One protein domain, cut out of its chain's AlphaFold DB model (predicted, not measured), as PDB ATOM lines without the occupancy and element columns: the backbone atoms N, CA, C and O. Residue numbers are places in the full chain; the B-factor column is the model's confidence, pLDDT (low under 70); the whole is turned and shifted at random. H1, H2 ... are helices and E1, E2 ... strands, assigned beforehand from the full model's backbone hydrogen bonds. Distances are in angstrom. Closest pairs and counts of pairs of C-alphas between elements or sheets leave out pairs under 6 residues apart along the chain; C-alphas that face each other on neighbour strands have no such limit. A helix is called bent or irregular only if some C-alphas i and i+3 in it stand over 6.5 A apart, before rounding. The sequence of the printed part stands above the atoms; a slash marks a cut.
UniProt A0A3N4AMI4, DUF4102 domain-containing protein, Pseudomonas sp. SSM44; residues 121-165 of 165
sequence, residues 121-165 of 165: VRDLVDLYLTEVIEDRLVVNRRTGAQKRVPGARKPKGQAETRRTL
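AT A GLANCE: This is residues 121 to 165 of the 165 residues of the protein "DUF4102 domain-containing protein" of Pseudomonas sp. SSM44 (UniProt A0A3N4AMI4). Two helices, H1 and H2, run nearly antiparallel to each other with few contacts between them, and a slender two-stranded hairpin, E1 and E2, reaches away from them to make the far end of the long axis. The chain goes down H1, out along E1, round a turn, back along E2 and then into H2. The printed part has 45 residues, with two named helices and two named strands in the order H1, E1, E2, H2; the sheet has the order E1 - E2 and is antiparallel. The class is mixed, helices and strands. The whole is loose, with a radius of gyration of the C-alphas of 12.2 A, and flat, with spans of 37 by 23 by 12 A.

IN THESE COORDINATES: H1 holds residues 121 to 133 and is 16.5 A long from first to last C-alpha; it begins with C-alpha 121 at (572.305, 418.336, 398.118). It is neither bent nor irregular, but only just: C-alphas 130 and 133 are 6.1 A apart. E1, residues 136 to 139, is 9.7 A long and ends with C-alpha 139 at (592.335, 412.605, 379.661). E2, residues 146 to 149, is 9.6 A long. H2, residues 155 to 164, is 14.7 A long and ends with C-alpha 164 at (579.522, 431.483, 398.404).

HOW THE PARTS SIT: H1 and H2 are close but not clearly touching, with 2 pairs of C-alphas within 8 A; the closest are those of Ile 133 and Gln 158, 6.2 A apart. Their lines stand at a shallow tilt of 11 degrees, and they run opposite ways. The closest C-alphas of H1 and E1 are those of Thr 130 and Arg 136, 7.4 A apart. E1 and E2 are a hairpin of antiparallel neighbours, with 144 degrees between their directions. The C-alphas of Val 139 and Gln 146 face each other at 4.5 A. N 138 and O 147 are within hydrogen-bond range at 2.9 A, and so are N 149 and O 136 at 2.8 A. H1 and E2 are apart, and so are E1 and H2. In H1 and H2 every O i to N i+4 pair is within hydrogen-bond range.

THE WHOLE: The two C-alphas farthest apart are those of Arg 142 and Thr 164, at 37.9 A, while the C-alphas of Val 121 and Leu 165, the first and last printed, are 11.2 A apart. The printed part has no cut and ends at the chain's last residue, 165. The links from H1 to E1 and from E2 to H2 are tight, the link from E1 to E2 is short, and no link is long. The mean pLDDT of the printed part is 89.4, and no printed residue is under 70.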
ATOM      1  N   VAL A 121     572.329 417.059 398.856       92.56
ATOM      2  CA  VAL A 121     572.305 418.336 398.118       92.56
ATOM      3  C   VAL A 121     573.710 418.932 397.992       92.56
ATOM      4  O   VAL A 121     574.013 419.557 396.980       92.56
ATOM      5  N   ARG A 122     574.587 418.719 398.985       92.12
ATOM      6  CA  ARG A 122     575.988 419.147 398.896       92.12
ATOM      7  C   ARG A 122     576.696 418.435 397.747       92.12
ATOM      8  O   ARG A 122     577.315 419.112 396.937       92.12
ATOM      9  N   ASP A 123     576.522 417.121 397.626       92.94
ATOM     10  CA  ASP A 123     577.126 416.333 396.544       92.94
ATOM     11  C   ASP A 123     576.611 416.775 395.168       92.94
ATOM     12  O   ASP A 123     577.381 416.870 394.212       92.94
ATOM     13  N   LEU A 124     575.323 417.125 395.069       92.88
ATOM     14  CA  LEU A 124     574.750 417.712 393.856       92.88
ATOM     15  C   LEU A 124     575.405 419.053 393.499       92.88
ATOM     16  O   LEU A 124     575.737 419.288 392.334       92.88
ATOM     17  N   VAL A 125     575.570 419.939 394.485       93.75
ATOM     18  CA  VAL A 125     576.205 421.248 394.286       93.75
ATOM     19  C   VAL A 125     577.666 421.072 393.884       93.75
ATOM     20  O   VAL A 125     578.091 421.680 392.905       93.75
ATOM     21  N   ASP A 126     578.416 420.205 394.564       92.94
ATOM     22  CA  ASP A 126     579.808 419.901 394.230       92.94
ATOM     23  C   ASP A 126     579.939 419.318 392.815       92.94
ATOM     24  O   ASP A 126     580.805 419.749 392.046       92.94
ATOM     25  N   LEU A 127     579.048 418.400 392.425       93.31
ATOM     26  CA  LEU A 127     579.004 417.851 391.069       93.31
ATOM     27  C   LEU A 127     578.740 418.950 390.032       93.31
ATOM     28  O   LEU A 127     579.422 419.020 389.015       93.31
ATOM     29  N   TYR A 128     577.790 419.849 390.290       92.81
ATOM     30  CA  TYR A 128     577.494 420.955 389.379       92.81
ATOM     31  C   TYR A 128     578.657 421.951 389.266       92.81
ATOM     32  O   TYR A 128     579.009 422.382 388.164       92.81
ATOM     33  N   LEU A 129     579.283 422.308 390.391       92.81
ATOM     34  CA  LEU A 129     580.438 423.200 390.401       92.81
ATOM     35  C   LEU A 129     581.596 422.608 389.592       92.81
ATOM     36  O   LEU A 129     582.135 423.296 388.728       92.81
ATOM     37  N   THR A 130     581.922 421.337 389.815       91.56
ATOM     38  CA  THR A 130     583.049 420.659 389.153       91.56
ATOM     39  C   THR A 130     582.804 420.371 387.671       91.56
ATOM     40  O   THR A 130     583.713 420.521 386.855       91.56
ATOM     41  N   GLU A 131     581.587 419.973 387.292       90.62
ATOM     42  CA  GLU A 131     581.276 419.568 385.915       90.62
ATOM     43  C   GLU A 131     580.894 420.738 384.998       90.62
ATOM     44  O   GLU A 131     581.097 420.647 383.783       90.62
ATOM     45  N   VAL A 132     580.334 421.825 385.551       91.19
ATOM     46  CA  VAL A 132     579.773 422.942 384.767       91.19
ATOM     47  C   VAL A 132     580.500 424.261 385.011       91.19
ATOM     48  O   VAL A 132     580.756 424.995 384.056       91.19
ATOM     49  N   ILE A 133     580.812 424.610 386.262       91.88
ATOM     50  CA  ILE A 133     581.364 425.936 386.591       91.88
ATOM     51  C   ILE A 133     582.884 425.976 386.428       91.88
ATOM     52  O   ILE A 133     583.399 426.932 385.839       91.88
ATOM     53  N   GLU A 134     583.575 424.965 386.949       92.00
ATOM     54  CA  GLU A 134     585.031 424.862 387.010       92.00
ATOM     55  C   GLU A 134     585.648 424.301 385.728       92.00
ATOM     56  O   GLU A 134     585.018 423.594 384.941       92.00
ATOM     57  N   ASP A 135     586.922 424.622 385.518       91.62
ATOM     58  CA  ASP A 135     587.695 424.012 384.445       91.62
ATOM     59  C   ASP A 135     588.140 422.608 384.843       91.62
ATOM     60  O   ASP A 135     588.680 422.402 385.930       91.62
ATOM     61  N   ARG A 136     588.029 421.655 383.916       89.75
ATOM     62  CA  ARG A 136     588.432 420.265 384.156       89.75
ATOM     63  C   ARG A 136     589.438 419.758 383.141       89.75
ATOM     64  O   ARG A 136     589.449 420.159 381.977       89.75
ATOM     65  N   LEU A 137     590.289 418.840 383.583       88.31
ATOM     66  CA  LEU A 137     591.256 418.155 382.730       88.31
ATOM     67  C   LEU A 137     590.690 416.792 382.348       88.31
ATOM     68  O   LEU A 137     590.596 415.890 383.176       88.31
ATOM     69  N   VAL A 138     590.316 416.638 381.081       86.88
ATOM     70  CA  VAL A 138     589.844 415.363 380.540       86.88
ATOM     71  C   VAL A 138     591.015 414.668 379.859       86.88
ATOM     72  O   VAL A 138     591.659 415.224 378.966       86.88
ATOM     73  N   VAL A 139     591.301 413.438 380.281       87.62
ATOM     74  CA  VAL A 139     592.335 412.605 379.661       87.62
ATOM     75  C   VAL A 139     591.752 411.936 378.422       87.62
ATOM     76  O   VAL A 139     590.738 411.238 378.498       87.62
ATOM     77  N   ASN A 140     592.389 412.117 377.266       83.56
ATOM     78  CA  ASN A 140     591.988 411.393 376.068       83.56
ATOM     79  C   ASN A 140     592.344 409.908 376.222       83.56
ATOM     80  O   ASN A 140     593.518 409.540 376.273       83.56
ATOM     81  N   ARG A 141     591.323 409.049 376.240       79.75
ATOM     82  CA  ARG A 141     591.461 407.602 376.465       79.75
ATOM     83  C   ARG A 141     592.360 406.891 375.444       79.75
ATOM     84  O   ARG A 141     592.860 405.815 375.743       79.75
ATOM     85  N   ARG A 142     592.552 407.467 374.248       79.56
ATOM     86  CA  ARG A 142     593.333 406.873 373.149       79.56
ATOM     87  C   ARG A 142     594.779 407.368 373.090       79.56
ATOM     88  O   ARG A 142     595.653 406.596 372.720       79.56
ATOM     89  N   THR A 143     595.031 408.638 373.402       82.00
ATOM     90  CA  THR A 143     596.365 409.254 373.257       82.00
ATOM     91  C   THR A 143     597.049 409.553 374.589       82.00
ATOM     92  O   THR A 143     598.214 409.932 374.588       82.00
ATOM     93  N   GLY A 144     596.342 409.433 375.718       83.94
ATOM     94  CA  GLY A 144     596.855 409.768 377.052       83.94
ATOM     95  C   GLY A 144     597.072 411.267 377.290       83.94
ATOM     96  O   GLY A 144     597.397 411.670 378.403       83.94
ATOM     97  N   ALA A 145     596.871 412.109 376.272       85.56
ATOM     98  CA  ALA A 145     597.041 413.550 376.378       85.56
ATOM     99  C   ALA A 145     595.938 414.170 377.249       85.56
ATOM    100  O   ALA A 145     594.750 413.869 377.085       85.56
ATOM    101  N   GLN A 146     596.337 415.064 378.153       89.25
ATOM    102  CA  GLN A 146     595.416 415.849 378.968       89.25
ATOM    103  C   GLN A 146     594.905 417.041 378.157       89.25
ATOM    104  O   GLN A 146     595.691 417.833 377.636       89.25
ATOM    105  N   LYS A 147     593.583 417.180 378.052       87.56
ATOM    106  CA  LYS A 147     592.933 418.339 377.439       87.56
ATOM    107  C   LYS A 147     592.152 419.098 378.502       87.56
ATOM    108  O   LYS A 147     591.295 418.526 379.171       87.56
ATOM    109  N   ARG A 148     592.410 420.400 378.620       89.25
ATOM    110  CA  ARG A 148     591.592 421.293 379.445       89.25
ATOM    111  C   ARG A 148     590.268 421.574 378.742       89.25
ATOM    112  O   ARG A 148     590.254 422.021 377.594       89.25
ATOM    113  N   VAL A 149     589.175 421.303 379.439       89.56
ATOM    114  CA  VAL A 149     587.822 421.714 379.080       89.56
ATOM    115  C   VAL A 149     587.495 422.928 379.949       89.56
ATOM    116  O   VAL A 149     587.528 422.798 381.175       89.56
ATOM    117  N   PRO A 150     587.263 424.108 379.350       90.62
ATOM    118  CA  PRO A 150     586.896 425.288 380.115       90.62
ATOM    119  C   PRO A 150     585.494 425.111 380.707       90.62
ATOM    120  O   PRO A 150     584.595 424.610 380.029       90.62
ATOM    121  N   GLY A 151     585.329 425.530 381.955       91.12
ATOM    122  CA  GLY A 151     584.043 425.658 382.621       91.12
ATOM    123  C   GLY A 151     583.299 426.917 382.179       91.12
ATOM    124  O   GLY A 151     583.798 427.744 381.410       91.12
ATOM    125  N   ALA A 152     582.081 427.085 382.685       92.25
ATOM    126  CA  ALA A 152     581.194 428.179 382.301       92.25
ATOM    127  C   ALA A 152     581.678 429.564 382.768       92.25
ATOM    128  O   ALA A 152     581.273 430.583 382.204       92.25
ATOM    129  N   ARG A 153     582.520 429.638 383.810       90.62
ATOM    130  CA  ARG A 153     582.997 430.905 384.393       90.62
ATOM    131  C   ARG A 153     584.499 431.088 384.221       90.62
ATOM    132  O   ARG A 153     585.244 430.133 384.077       90.62
ATOM    133  N   LYS A 154     584.967 432.339 384.299       91.75
ATOM    134  CA  LYS A 154     586.405 432.660 384.381       91.75
ATOM    135  C   LYS A 154     586.975 432.237 385.748       91.75
ATOM    136  O   LYS A 154     586.219 432.268 386.718       91.75
ATOM    137  N   PRO A 155     588.295 431.986 385.883       91.19
ATOM    138  CA  PRO A 155     588.901 431.463 387.117       91.19
ATOM    139  C   PRO A 155     588.543 432.231 388.401       91.19
ATOM    140  O   PRO A 155     588.225 431.628 389.420       91.19
ATOM    141  N   LYS A 156     588.505 433.571 388.345       91.81
ATOM    142  CA  LYS A 156     588.065 434.398 389.483       91.81
ATOM    143  C   LYS A 156     586.612 434.102 389.887       91.81
ATOM    144  O   LYS A 156     586.331 433.902 391.061       91.81
ATOM    145  N   GLY A 157     585.708 434.023 388.910       90.38
ATOM    146  CA  GLY A 157     584.294 433.727 389.140       90.38
ATOM    147  C   GLY A 157     584.040 432.285 389.587       90.38
ATOM    148  O   GLY A 157     583.073 432.044 390.301       90.38
ATOM    149  N   GLN A 158     584.903 431.336 389.210       91.44
ATOM    150  CA  GLN A 158     584.872 429.964 389.735       91.44
ATOM    151  C   GLN A 158     585.156 429.968 391.245       91.44
ATOM    152  O   GLN A 158     584.335 429.492 392.027       91.44
ATOM    153  N   ALA A 159     586.257 430.612 391.657       90.00
ATOM    154  CA  ALA A 159     586.650 430.721 393.062       90.00
ATOM    155  C   ALA A 159     585.612 431.468 393.921       90.00
ATOM    156  O   ALA A 159     585.336 431.062 395.047       90.00
ATOM    157  N   GLU A 160     585.007 432.536 393.393       92.31
ATOM    158  CA  GLU A 160     583.934 433.264 394.083       92.31
ATOM    159  C   GLU A 160     582.685 432.395 394.292       92.31
ATOM    160  O   GLU A 160     582.127 432.386 395.389       92.31
ATOM    161  N   THR A 161     582.279 431.628 393.272       89.62
ATOM    162  CA  THR A 161     581.088 430.759 393.339       89.62
ATOM    163  C   THR A 161     581.278 429.637 394.365       89.62
ATOM    164  O   THR A 161     580.371 429.352 395.137       89.62
ATOM    165  N   ARG A 162     582.481 429.055 394.445       89.06
ATOM    166  CA  ARG A 162     582.797 428.012 395.437       89.06
ATOM    167  C   ARG A 162     582.885 428.537 396.871       89.06
ATOM    168  O   ARG A 162     582.738 427.776 397.812       89.06
ATOM    169  N   ARG A 163     583.160 429.830 397.053       89.06
ATOM    170  CA  ARG A 163     583.232 430.462 398.380       89.06
ATOM    171  C   ARG A 163     581.857 430.850 398.930       89.06
ATOM    172  O   ARG A 163     581.738 431.109 400.122       89.06
ATOM    173  N   THR A 164     580.863 430.989 398.055       85.81
ATOM    174  CA  THR A 164     579.522 431.483 398.404       85.81
ATOM    175  C   THR A 164     578.512 430.373 398.682       85.81
ATOM    176  O   THR A 164     577.514 430.648 399.345       85.81
ATOM    177  N   LEU A 165     578.767 429.160 398.192       78.62
ATOM    178  CA  LEU A 165     577.978 427.945 398.421       78.62
ATOM    179  C   LEU A 165     578.671 427.046 399.451       78.62
ATOM    180  O   LEU A 165     577.940 426.372 400.210       78.62
TER     181      LEU A 165